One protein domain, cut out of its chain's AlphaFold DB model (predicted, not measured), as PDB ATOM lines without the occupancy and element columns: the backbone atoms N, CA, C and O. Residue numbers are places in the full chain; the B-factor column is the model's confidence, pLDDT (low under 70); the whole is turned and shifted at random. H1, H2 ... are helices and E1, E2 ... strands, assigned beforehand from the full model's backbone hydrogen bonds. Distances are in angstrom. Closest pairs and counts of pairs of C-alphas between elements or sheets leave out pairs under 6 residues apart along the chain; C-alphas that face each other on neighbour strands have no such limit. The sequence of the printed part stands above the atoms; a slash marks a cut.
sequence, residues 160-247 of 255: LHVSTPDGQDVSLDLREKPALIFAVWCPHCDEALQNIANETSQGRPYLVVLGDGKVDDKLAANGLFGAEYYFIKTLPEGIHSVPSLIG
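AT A GLANCE: This is residues 160 to 247 of the 255 residues of an uncharacterized protein of Euryarchaeota archaeon (UniProt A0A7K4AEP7). A twisted four-stranded sheet, E5 E4 E3 E6, forms the middle, with the hairpin E1 and E2 packed crosswise over part of one face, toward E5, and H1 covering E3 on the other face; H2 only grazes the sheet, with its residues 215 to 219. The 88 printed residues hold two named helices and six named strands, in the order E1 E2 E3 H1 E4 H2 E5 E6. The four-stranded sheet is mixed, E1 and E2 are antiparallel, and the class is mixed, helices and strands, with under half of the residues in named elements. The whole is compact and rounded, with a radius of gyration of the C-alphas of 11.8 A and spans of 27 by 27 by 26 A.

IN THESE COORDINATES: E1, residues 160 to 163, begins at C-alpha 160 (-33.312, -4.472, 24.267). E2, residues 169 to 173, is 13.5 A long, and E3 is residues 179 to 182. H1, residues 188 to 197, is 14.9 A long and begins at C-alpha 188 (-46.221, 3.022, 41.119). E4, residues 206 to 210, is 12.8 A long. H2 is residues 215 to 221, E5 is residues 229 to 232, and E6, residues 244 to 246, ends at C-alpha 246 (-32.426, -1.758, 33.200).

HOW THE PARTS SIT: In the larger sheet E5 and E4 are parallel, with N 230 and O 207 2.8 A apart, within hydrogen-bond range. E4 and E3 are parallel, with N 208 and O 180 at 2.9 A. E3 and E6 are antiparallel, with N 181 and O 244 at 2.8 A. In the hairpin E1 and E2, N 162 and O 170 are 2.9 A apart. The two sheets make a sandwich, two sheets face to face, their strands at 59 degrees; the closest C-alphas of E1 and E5, Ser 163 and Phe 231, are 5.0 A apart. E3, H1, E4 and E4, H2, E5 are strand-helix-strand units, parallel neighbours joined through a helix, with right-handed crossovers. H1 is on the sheet at a height of 9.5 A, over E3; H2 only grazes it with residues 215 to 219. H1 and H2 are close but not clearly touching, C-alphas 193 and 219 being the closest at 7.5 A. In H2 every O i to N i+4 pair is within hydrogen-bond range, in H1 5 of 6.

THE WHOLE: The C-alphas of Phe 225 and Gly 238, the two farthest apart, are 30.1 A apart. The printed part has no cut, and the link from E5 to E6 is long, with 11 residues. The mean pLDDT of the printed part is 93.6, and no printed residue is under 70.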
ATOM      1  N   LEU A 160     -31.910  -4.227  23.952       93.12
ATOM      2  CA  LEU A 160     -33.312  -4.472  24.267       93.12
ATOM      3  C   LEU A 160     -34.149  -4.386  22.990       93.12
ATOM      4  O   LEU A 160     -34.279  -3.314  22.398       93.12
ATOM      5  N   HIS A 161     -34.738  -5.510  22.591       95.56
ATOM      6  CA  HIS A 161     -35.678  -5.557  21.475       95.56
ATOM      7  C   HIS A 161     -37.039  -4.998  21.893       95.56
ATOM      8  O   HIS A 161     -37.679  -5.507  22.815       95.56
ATOM      9  N   VAL A 162     -37.473  -3.958  21.191       97.25
ATOM     10  CA  VAL A 162     -38.728  -3.237  21.419       97.25
ATOM     11  C   VAL A 162     -39.391  -2.922  20.078       97.25
ATOM     12  O   VAL A 162     -38.780  -3.089  19.026       97.25
ATOM     13  N   SER A 163     -40.623  -2.421  20.105       97.81
ATOM     14  CA  SER A 163     -41.309  -1.916  18.912       97.81
ATOM     15  C   SER A 163     -41.671  -0.435  19.088       97.81
ATOM     16  O   SER A 163     -42.009  -0.001  20.187       97.81
ATOM     17  N   THR A 164     -41.600   0.368  18.029       98.12
ATOM     18  CA  THR A 164     -42.065   1.767  18.039       98.12
ATOM     19  C   THR A 164     -43.598   1.841  18.096       98.12
ATOM     20  O   THR A 164     -44.265   0.827  17.868       98.12
ATOM     21  N   PRO A 165     -44.195   3.026  18.337       96.88
ATOM     22  CA  PRO A 165     -45.646   3.201  18.240       96.88
ATOM     23  C   PRO A 165     -46.241   2.850  16.870       96.88
ATOM     24  O   PRO A 165     -47.394   2.434  16.796       96.88
ATOM     25  N   ASP A 166     -45.439   2.926  15.806       97.19
ATOM     26  CA  ASP A 166     -45.823   2.515  14.448       97.19
ATOM     27  C   ASP A 166     -45.661   1.000  14.201       97.19
ATOM     28  O   ASP A 166     -45.876   0.519  13.086       97.19
ATOM     29  N   GLY A 167     -45.254   0.234  15.219       96.38
ATOM     30  CA  GLY A 167     -45.066  -1.215  15.147       96.38
ATOM     31  C   GLY A 167     -43.756  -1.663  14.495       96.38
ATOM     32  O   GLY A 167     -43.627  -2.834  14.149       96.38
ATOM     33  N   GLN A 168     -42.787  -0.761  14.309       97.94
ATOM     34  CA  GLN A 168     -41.478  -1.118  13.757       97.94
ATOM     35  C   GLN A 168     -40.578  -1.683  14.854       97.94
ATOM     36  O   GLN A 168     -40.436  -1.065  15.906       97.94
ATOM     37  N   ASP A 169     -39.942  -2.827  14.607       97.62
ATOM     38  CA  ASP A 169     -39.009  -3.422  15.565       97.62
ATOM     39  C   ASP A 169     -37.674  -2.666  15.582       97.62
ATOM     40  O   ASP A 169     -37.051  -2.428  14.545       97.62
ATOM     41  N   VAL A 170     -37.229  -2.296  16.783       97.75
ATOM     42  CA  VAL A 170     -36.008  -1.531  17.047       97.75
ATOM     43  C   VAL A 170     -35.221  -2.208  18.171       97.75
ATOM     44  O   VAL A 170     -35.780  -2.847  19.062       97.75
ATOM     45  N   SER A 171     -33.896  -2.090  18.122       96.56
ATOM     46  CA  SER A 171     -32.992  -2.574  19.166       96.56
ATOM     47  C   SER A 171     -32.370  -1.383  19.891       96.56
ATOM     48  O   SER A 171     -31.652  -0.601  19.269       96.56
ATOM     49  N   LEU A 172     -32.661  -1.228  21.184       95.88
ATOM     50  CA  LEU A 172     -32.106  -0.159  22.022       95.88
ATOM     51  C   LEU A 172     -30.788  -0.614  22.650       95.88
ATOM     52  O   LEU A 172     -30.740  -1.703  23.219       95.88
ATOM     53  N   ASP A 173     -29.737   0.205  22.590       94.38
ATOM     54  CA  ASP A 173     -28.467  -0.073  23.271       94.38
ATOM     55  C   ASP A 173     -28.478   0.503  24.697       94.38
ATOM     56  O   ASP A 173     -28.346   1.708  24.917       94.38
ATOM     57  N   LEU A 174     -28.607  -0.377  25.688       92.56
ATOM     58  CA  LEU A 174     -28.671  -0.024  27.108       92.56
ATOM     59  C   LEU A 174     -27.346   0.521  27.666       92.56
ATOM     60  O   LEU A 174     -27.302   0.948  28.822       92.56
ATOM     61  N   ARG A 175     -26.260   0.503  26.879       89.81
ATOM     62  CA  ARG A 175     -24.984   1.152  27.227       89.81
ATOM     63  C   ARG A 175     -24.994   2.643  26.916       89.81
ATOM     64  O   ARG A 175     -24.244   3.384  27.544       89.81
ATOM     65  N   GLU A 176     -25.809   3.072  25.952       92.19
ATOM     66  CA  GLU A 176     -25.996   4.493  25.648       92.19
ATOM     67  C   GLU A 176     -26.892   5.145  26.696       92.19
ATOM     68  O   GLU A 176     -26.577   6.219  27.211       92.19
ATOM     69  N   LYS A 177     -28.001   4.475  27.024       92.50
ATOM     70  CA  LYS A 177     -28.978   4.961  27.995       92.50
ATOM     71  C   LYS A 177     -29.709   3.793  28.658       92.50
ATOM     72  O   LYS A 177     -30.135   2.881  27.951       92.50
ATOM     73  N   PRO A 178     -29.931   3.814  29.982       93.88
ATOM     74  CA  PRO A 178     -30.770   2.808  30.619       93.88
ATOM     75  C   PRO A 178     -32.217   2.911  30.116       93.88
ATOM     76  O   PRO A 178     -32.637   3.957  29.619       93.88
ATOM     77  N   ALA A 179     -33.001   1.846  30.270       95.44
ATOM     78  CA  ALA A 179     -34.422   1.836  29.936       95.44
ATOM     79  C   ALA A 179     -35.285   1.703  31.194       95.44
ATOM     80  O   ALA A 179     -35.061   0.819  32.019       95.44
ATOM     81  N   LEU A 180     -36.283   2.576  31.331       95.69
ATOM     82  CA  LEU A 180     -37.332   2.478  32.336       95.69
ATOM     83  C   LEU A 180     -38.521   1.740  31.724       95.69
ATOM     84  O   LEU A 180     -39.241   2.286  30.887       95.69
ATOM     85  N   ILE A 181     -38.732   0.506  32.170       96.50
ATOM     86  CA  ILE A 181     -39.899  -0.292  31.821       96.50
ATOM     87  C   ILE A 181     -41.044   0.065  32.767       96.50
ATOM     88  O   ILE A 181     -40.898  -0.023  33.987       96.50
ATOM     89  N   PHE A 182     -42.195   0.439  32.216       96.81
ATOM     90  CA  PHE A 182     -43.392   0.789  32.976       96.81
ATOM     91  C   PHE A 182     -44.667   0.288  32.290       96.81
ATOM     92  O   PHE A 182     -44.632  -0.160  31.150       96.81
ATOM     93  N   ALA A 183     -45.809   0.366  32.974       96.31
ATOM     94  CA  ALA A 183     -47.107   0.054  32.379       96.31
ATOM     95  C   ALA A 183     -48.128   1.168  32.638       96.31
ATOM     96  O   ALA A 183     -48.087   1.838  33.670       96.31
ATOM     97  N   VAL A 184     -49.086   1.345  31.723       95.19
ATOM     98  CA  VAL A 184     -50.132   2.382  31.844       95.19
ATOM     99  C   VAL A 184     -50.998   2.164  33.090       95.19
ATOM    100  O   VAL A 184     -51.336   3.118  33.791       95.19
ATOM    101  N   TRP A 185     -51.303   0.903  33.400       87.88
ATOM    102  CA  TRP A 185     -52.106   0.496  34.557       87.88
ATOM    103  C   TRP A 185     -51.344   0.543  35.886       87.88
ATOM    104  O   TRP A 185     -51.966   0.434  36.936       87.88
ATOM    105  N   CYS A 186     -50.022   0.708  35.859       88.44
ATOM    106  CA  CYS A 186     -49.180   0.670  37.048       88.44
ATOM    107  C   CYS A 186     -49.202   2.039  37.762       88.44
ATOM    108  O   CYS A 186     -48.696   3.027  37.212       88.44
ATOM    109  N   PRO A 187     -49.765   2.143  38.981       81.06
ATOM    110  CA  PRO A 187     -49.799   3.401  39.729       81.06
ATOM    111  C   PRO A 187     -48.415   3.780  40.274       81.06
ATOM    112  O   PRO A 187     -48.045   4.947  40.286       81.06
ATOM    113  N   HIS A 188     -47.596   2.794  40.650       82.25
ATOM    114  CA  HIS A 188     -46.221   3.022  41.119       82.25
ATOM    115  C   HIS A 188     -45.305   3.610  40.038       82.25
ATOM    116  O   HIS A 188     -44.285   4.222  40.339       82.25
ATOM    117  N   CYS A 189     -45.687   3.457  38.773       92.56
ATOM    118  CA  CYS A 189     -44.953   3.990  37.645       92.56
ATOM    119  C   CYS A 189     -45.096   5.516  37.522       92.56
ATOM    120  O   CYS A 189     -44.230   6.135  36.918       92.56
ATOM    121  N   ASP A 190     -46.129   6.133  38.114       92.19
ATOM    122  CA  ASP A 190     -46.318   7.592  38.068       92.19
ATOM    123  C   ASP A 190     -45.165   8.330  38.753       92.19
ATOM    124  O   ASP A 190     -44.584   9.248  38.182       92.19
ATOM    125  N   GLU A 191     -44.760   7.874  39.939       86.62
ATOM    126  CA  GLU A 191     -43.637   8.468  40.671       86.62
ATOM    127  C   GLU A 191     -42.318   8.322  39.897       86.62
ATOM    128  O   GLU A 191     -41.560   9.283  39.763       86.62
ATOM    129  N   ALA A 192     -42.061   7.141  39.323       91.44
ATOM    130  CA  ALA A 192     -40.877   6.908  38.498       91.44
ATOM    131  C   ALA A 192     -40.840   7.843  37.276       91.44
ATOM    132  O   ALA A 192     -39.805   8.450  37.001       91.44
ATOM    133  N   LEU A 193     -41.974   8.008  36.585       95.81
ATOM    134  CA  LEU A 193     -42.111   8.903  35.434       95.81
ATOM    135  C   LEU A 193     -41.932  10.380  35.822       95.81
ATOM    136  O   LEU A 193     -41.214  11.105  35.135       95.81
ATOM    137  N   GLN A 194     -42.524  10.825  36.934       94.50
ATOM    138  CA  GLN A 194     -42.373  12.200  37.435       94.50
ATOM    139  C   GLN A 194     -40.927  12.520  37.814       94.50
ATOM    140  O   GLN A 194     -40.447  13.622  37.545       94.50
ATOM    141  N   ASN A 195     -40.212  11.557  38.399       90.06
ATOM    142  CA  ASN A 195     -38.808  11.734  38.757       90.06
ATOM    143  C   ASN A 195     -37.943  11.986  37.515       90.06
ATOM    144  O   ASN A 195     -37.184  12.957  37.491       90.06
ATOM    145  N   ILE A 196     -38.114  11.186  36.458       94.56
ATOM    146  CA  ILE A 196     -37.336  11.334  35.216       94.56
ATOM    147  C   ILE A 196     -37.825  12.481  34.314       94.56
ATOM    148  O   ILE A 196     -37.122  12.889  33.387       94.56
ATOM    149  N   ALA A 197     -39.023  13.023  34.554       95.56
ATOM    150  CA  ALA A 197     -39.518  14.201  33.841       95.56
ATOM    151  C   ALA A 197     -38.659  15.443  34.117       95.56
ATOM    152  O   ALA A 197     -38.542  16.310  33.250       95.56
ATOM    153  N   ASN A 198     -38.008  15.493  35.283       92.06
ATOM    154  CA  ASN A 198     -37.085  16.563  35.660       92.06
ATOM    155  C   ASN A 198     -35.710  16.453  34.977       92.06
ATOM    156  O   ASN A 198     -34.913  17.388  35.048       92.06
ATOM    157  N   GLU A 199     -35.417  15.332  34.315       90.75
ATOM    158  CA  GLU A 199     -34.176  15.141  33.572       90.75
ATOM    159  C   GLU A 199     -34.266  15.744  32.165       90.75
ATOM    160  O   GLU A 199     -35.324  15.785  31.523       90.75
ATOM    161  N   THR A 200     -33.117  16.190  31.648       91.81
ATOM    162  CA  THR A 200     -33.009  16.635  30.256       91.81
ATOM    163  C   THR A 200     -33.272  15.468  29.301       91.81
ATOM    164  O   THR A 200     -33.088  14.305  29.654       91.81
ATOM    165  N   SER A 201     -33.657  15.760  28.055       90.56
ATOM    166  CA  SER A 201     -33.930  14.722  27.042       90.56
ATOM    167  C   SER A 201     -32.765  13.746  26.830       90.56
ATOM    168  O   SER A 201     -32.997  12.569  26.557       90.56
ATOM    169  N   GLN A 202     -31.526  14.222  26.997       89.06
ATOM    170  CA  GLN A 202     -30.315  13.404  26.908       89.06
ATOM    171  C   GLN A 202     -30.046  12.557  28.162       89.06
ATOM    172  O   GLN A 202     -29.446  11.499  28.031       89.06
ATOM    173  N   GLY A 203     -30.451  13.012  29.355       89.25
ATOM    174  CA  GLY A 203     -30.232  12.282  30.615       89.25
ATOM    175  C   GLY A 203     -31.308  11.240  30.923       89.25
ATOM    176  O   GLY A 203     -30.994  10.179  31.450       89.25
ATOM    177  N   ARG A 204     -32.550  11.525  30.513       94.38
ATOM    178  CA  ARG A 204     -33.730  10.673  30.734       94.38
ATOM    179  C   ARG A 204     -33.477   9.248  30.251       94.38
ATOM    180  O   ARG A 204     -32.919   9.161  29.179       94.38
ATOM    181  N   PRO A 205     -33.943   8.155  30.874       95.69
ATOM    182  CA  PRO A 205     -33.874   6.800  30.304       95.69
ATOM    183  C   PRO A 205     -34.746   6.614  29.046       95.69
ATOM    184  O   PRO A 205     -35.563   7.471  28.698       95.69
ATOM    185  N   TYR A 206     -34.558   5.514  28.310       97.50
ATOM    186  CA  TYR A 206     -35.532   5.087  27.299       97.50
ATOM    187  C   TYR A 206     -36.842   4.741  28.006       97.50
ATOM    188  O   TYR A 206     -36.830   4.049  29.023       97.50
ATOM    189  N   LEU A 207     -37.970   5.215  27.483       97.75
ATOM    190  CA  LEU A 207     -39.287   4.900  28.031       97.75
ATOM    191  C   LEU A 207     -39.818   3.652  27.333       97.75
ATOM    192  O   LEU A 207     -40.071   3.689  26.131       97.75
ATOM    193  N   VAL A 208     -39.975   2.549  28.062       97.81
ATOM    194  CA  VAL A 208     -40.434   1.276  27.492       97.81
ATOM    195  C   VAL A 208     -41.732   0.852  28.173       97.81
ATOM    196  O   VAL A 208     -41.792   0.670  29.384       97.81
ATOM    197  N   VAL A 209     -42.789   0.694  27.390       98.00
ATOM    198  CA  VAL A 209     -44.135   0.372  27.854       98.00
ATOM    199  C   VAL A 209     -44.375  -1.127  27.740       98.00
ATOM    200  O   VAL A 209     -44.249  -1.705  26.662       98.00
ATOM    201  N   LEU A 210     -44.760  -1.756  28.846       97.00
ATOM    202  CA  LEU A 210     -45.252  -3.127  28.871       97.00
ATOM    203  C   LEU A 210     -46.758  -3.155  28.555       97.00
ATOM    204  O   LEU A 210     -47.577  -2.727  29.373       97.00
ATOM    205  N   GLY A 211     -47.106  -3.720  27.397       90.75
ATOM    206  CA  GLY A 211     -48.488  -3.883  26.928       90.75
ATOM    207  C   GLY A 211     -49.083  -2.649  26.239       90.75
ATOM    208  O   GLY A 211     -48.394  -1.665  25.982       90.75
ATOM    209  N   ASP A 212     -50.381  -2.716  25.944       87.12
ATOM    210  CA  ASP A 212     -51.107  -1.676  25.207       87.12
ATOM    211  C   ASP A 212     -51.829  -0.698  26.149       87.12
ATOM    212  O   ASP A 212     -52.169  -1.025  27.291       87.12
ATOM    213  N   GLY A 213     -52.125   0.511  25.669       90.44
ATOM    214  CA  GLY A 213     -52.944   1.465  26.414       90.44
ATOM    215  C   GLY A 213     -52.819   2.905  25.931       90.44
ATOM    216  O   GLY A 213     -52.171   3.197  24.930       90.44
ATOM    217  N   LYS A 214     -53.439   3.826  26.675       94.50
ATOM    218  CA  LYS A 214     -53.339   5.273  26.435       94.50
ATOM    219  C   LYS A 214     -52.025   5.824  26.996       94.50
ATOM    220  O   LYS A 214     -52.011   6.500  28.023       94.50
ATOM    221  N   VAL A 215     -50.914   5.460  26.357       96.94
ATOM    222  CA  VAL A 215     -49.563   5.824  26.810       96.94
ATOM    223  C   VAL A 215     -49.386   7.338  26.853       96.94
ATOM    224  O   VAL A 215     -48.901   7.855  27.856       96.94
ATOM    225  N   ASP A 216     -49.850   8.047  25.824       97.69
ATOM    226  CA  ASP A 216     -49.712   9.503  25.743       97.69
ATOM    227  C   ASP A 216     -50.398  10.214  26.917       97.69
ATOM    228  O   ASP A 216     -49.809  11.118  27.506       97.69
ATOM    229  N   ASP A 217     -51.588   9.759  27.331       97.12
ATOM    230  CA  ASP A 217     -52.298  10.299  28.500       97.12
ATOM    231  C   ASP A 217     -51.483  10.083  29.789       97.12
ATOM    232  O   ASP A 217     -51.350  10.996  30.608       97.12
ATOM    233  N   LYS A 218     -50.905   8.885  29.964       96.44
ATOM    234  CA  LYS A 218     -50.064   8.539  31.124       96.44
ATOM    235  C   LYS A 218     -48.788   9.381  31.153       96.44
ATOM    236  O   LYS A 218     -48.415   9.878  32.212       96.44
ATOM    237  N   LEU A 219     -48.125   9.563  30.013       97.81
ATOM    238  CA  LEU A 219     -46.921  10.387  29.912       97.81
ATOM    239  C   LEU A 219     -47.238  11.869  30.136       97.81
ATOM    240  O   LEU A 219     -46.541  12.532  30.901       97.81
ATOM    241  N   ALA A 220     -48.323  12.380  29.552       97.62
ATOM    242  CA  ALA A 220     -48.778  13.753  29.751       97.62
ATOM    243  C   ALA A 220     -49.073  14.051  31.229       97.62
ATOM    244  O   ALA A 220     -48.599  15.057  31.757       97.62
ATOM    245  N   ALA A 221     -49.789  13.149  31.909       95.31
ATOM    246  CA  ALA A 221     -50.116  13.273  33.331       95.31
ATOM    247  C   ALA A 221     -48.875  13.317  34.243       95.31
ATOM    248  O   ALA A 221     -48.949  13.853  35.345       95.31
ATOM    249  N   ASN A 222     -47.740  12.793  33.772       97.31
ATOM    250  CA  ASN A 222     -46.478  12.740  34.508       97.31
ATOM    251  C   ASN A 222     -45.404  13.695  33.950       97.31
ATOM    252  O   ASN A 222     -44.223  13.518  34.228       97.31
ATOM    253  N   GLY A 223     -45.789  14.711  33.166       96.94
ATOM    254  CA  GLY A 223     -44.864  15.751  32.686       96.94
ATOM    255  C   GLY A 223     -43.955  15.331  31.524       96.94
ATOM    256  O   GLY A 223     -42.984  16.017  31.218       96.94
ATOM    257  N   LEU A 224     -44.273  14.225  30.850       97.38
ATOM    258  CA  LEU A 224     -43.518  13.647  29.733       97.38
ATOM    259  C   LEU A 224     -44.277  13.764  28.399       97.38
ATOM    260  O   LEU A 224     -44.141  12.909  27.526       97.38
ATOM    261  N   PHE A 225     -45.099  14.803  28.226       97.31
ATOM    262  CA  PHE A 225     -45.870  15.003  26.994       97.31
ATOM    263  C   PHE A 225     -44.957  15.053  25.757       97.31
ATOM    264  O   PHE A 225     -44.007  15.836  25.711       97.31
ATOM    265  N   GLY A 226     -45.255  14.216  24.757       96.75
ATOM    266  CA  GLY A 226     -44.475  14.109  23.520       96.75
ATOM    267  C   GLY A 226     -43.101  13.448  23.680       96.75
ATOM    268  O   GLY A 226     -42.295  13.513  22.754       96.75
ATOM    269  N   ALA A 227     -42.801  12.844  24.836       97.12
ATOM    270  CA  ALA A 227     -41.585  12.058  24.998       97.12
ATOM    271  C   ALA A 227     -41.623  10.812  24.102       97.12
ATOM    272  O   ALA A 227     -42.656  10.161  23.983       97.12
ATOM    273  N   GLU A 228     -40.481  10.469  23.507       97.44
ATOM    274  CA  GLU A 228     -40.328   9.230  22.747       97.44
ATOM    275  C   GLU A 228     -40.435   8.014  23.678       97.44
ATOM    276  O   GLU A 228     -39.851   7.996  24.768       97.44
ATOM    277  N   TYR A 229     -41.183   7.002  23.241       98.06
ATOM    278  CA  TYR A 229     -41.368   5.750  23.958       98.06
ATOM    279  C   TYR A 229     -41.445   4.564  22.997       98.06
ATOM    280  O   TYR A 229     -41.694   4.713  21.801       98.06
ATOM    281  N   TYR A 230     -41.249   3.377  23.556       98.06
ATOM    282  CA  TYR A 230     -41.261   2.107  22.846       98.06
ATOM    283  C   TYR A 230     -42.154   1.108  23.571       98.06
ATOM    284  O   TYR A 230     -42.493   1.300  24.735       98.06
ATOM    285  N   PHE A 231     -42.499   0.019  22.903       98.00
ATOM    286  CA  PHE A 231     -43.304  -1.067  23.438       98.00
ATOM    287  C   PHE A 231     -42.483  -2.337  23.600       98.00
ATOM    288  O   PHE A 231     -41.653  -2.675  22.758       98.00
ATOM    289  N   ILE A 232     -42.774  -3.087  24.656       97.00
ATOM    290  CA  ILE A 232     -42.277  -4.444  24.847       97.00
ATOM    291  C   ILE A 232     -43.448  -5.382  25.154       97.00
ATOM    292  O   ILE A 232     -44.343  -5.061  25.938       97.00
ATOM    293  N   LYS A 233     -43.457  -6.556  24.512       94.88
ATOM    294  CA  LYS A 233     -44.540  -7.544  24.670       94.88
ATOM    295  C   LYS A 233     -44.416  -8.349  25.962       94.88
ATOM    296  O   LYS A 233     -45.422  -8.707  26.566       94.88
ATOM    297  N   THR A 234     -43.189  -8.650  26.374       93.44
ATOM    298  CA  THR A 234     -42.877  -9.496  27.531       93.44
ATOM    299  C   THR A 234     -41.691  -8.923  28.286       93.44
ATOM    300  O   THR A 234     -40.742  -8.451  27.663       93.44
ATOM    301  N   LEU A 235     -41.724  -8.988  29.617       91.75
ATOM    302  CA  LEU A 235     -40.589  -8.560  30.431       91.75
ATOM    303  C   LEU A 235     -39.336  -9.403  30.113       91.75
ATOM    304  O   LEU A 235     -39.463 -10.618  29.936       91.75
ATOM    305  N   PRO A 236     -38.146  -8.779  30.043       90.06
ATOM    306  CA  PRO A 236     -36.871  -9.484  29.979       90.06
ATOM    307  C   PRO A 236     -36.692 -10.473  31.134       90.06
ATOM    308  O   PRO A 236     -37.247 -10.293  32.221       90.06
ATOM    309  N   GLU A 237     -35.880 -11.504  30.910       86.88
ATOM    310  CA  GLU A 237     -35.563 -12.494  31.938       86.88
ATOM    311  C   GLU A 237     -34.947 -11.827  33.182       86.88
ATOM    312  O   GLU A 237     -34.121 -10.920  33.081       86.88
ATOM    313  N   GLY A 238     -35.395 -12.242  34.371       82.31
ATOM    314  CA  GLY A 238     -34.988 -11.653  35.654       82.31
ATOM    315  C   GLY A 238     -35.769 -10.404  36.080       82.31
ATOM    316  O   GLY A 238     -35.637  -9.980  37.228       82.31
ATOM    317  N   ILE A 239     -36.620  -9.842  35.214       85.56
ATOM    318  CA  ILE A 239     -37.518  -8.736  35.569       85.56
ATOM    319  C   ILE A 239     -38.920  -9.283  35.816       85.56
ATOM    320  O   ILE A 239     -39.547  -9.865  34.934       85.56
ATOM    321  N   HIS A 240     -39.432  -9.063  37.025       84.00
ATOM    322  CA  HIS A 240     -40.714  -9.629  37.460       84.00
ATOM    323  C   HIS A 240     -41.799  -8.582  37.732       84.00
ATOM    324  O   HIS A 240     -42.948  -8.948  37.971       84.00
ATOM    325  N   SER A 241     -41.465  -7.291  37.697       86.12
ATOM    326  CA  SER A 241     -42.394  -6.205  38.013       86.12
ATOM    327  C   SER A 241     -42.040  -4.904  37.287       86.12
ATOM    328  O   SER A 241     -40.956  -4.756  36.719       86.12
ATOM    329  N   VAL A 242     -42.980  -3.959  37.293       90.50
ATOM    330  CA  VAL A 242     -42.801  -2.574  36.840       90.50
ATOM    331  C   VAL A 242     -43.203  -1.602  37.968       90.50
ATOM    332  O   VAL A 242     -44.093  -1.944  38.747       90.50
ATOM    333  N   PRO A 243     -42.594  -0.403  38.072       93.44
ATOM    334  CA  PRO A 243     -41.535   0.106  37.202       93.44
ATOM    335  C   PRO A 243     -40.191  -0.599  37.448       93.44
ATOM    336  O   PRO A 243     -39.863  -0.927  38.585       93.44
ATOM    337  N   SER A 244     -39.408  -0.805  36.388       91.31
ATOM    338  CA  SER A 244     -38.069  -1.408  36.459       91.31
ATOM    339  C   SER A 244     -37.088  -0.643  35.578       91.31
ATOM    340  O   SER A 244     -37.384  -0.394  34.415       91.31
ATOM    341  N   LEU A 245     -35.918  -0.286  36.114       90.75
ATOM    342  CA  LEU A 245     -34.833   0.315  35.334       90.75
ATOM    343  C   LEU A 245     -33.810  -0.765  34.979       90.75
ATOM    344  O   LEU A 245     -33.324  -1.472  35.861       90.75
ATOM    345  N   ILE A 246     -33.463  -0.858  33.703       90.44
ATOM    346  CA  ILE A 246     -32.426  -1.758  33.200       90.44
ATOM    347  C   ILE A 246     -31.301  -0.991  32.533       90.44
ATOM    348  O   ILE A 246     -31.534   0.005  31.852       90.44
ATOM    349  N   GLY A 247     -30.084  -1.489  32.714       86.25
ATOM    350  CA  GLY A 247     -28.861  -0.807  32.308       86.25
ATOM    351  C   GLY A 247     -28.176  -0.099  33.475       86.25
ATOM    352  O   GLY A 247     -28.699  -0.002  34.587       86.25
TER     353      GLY A 247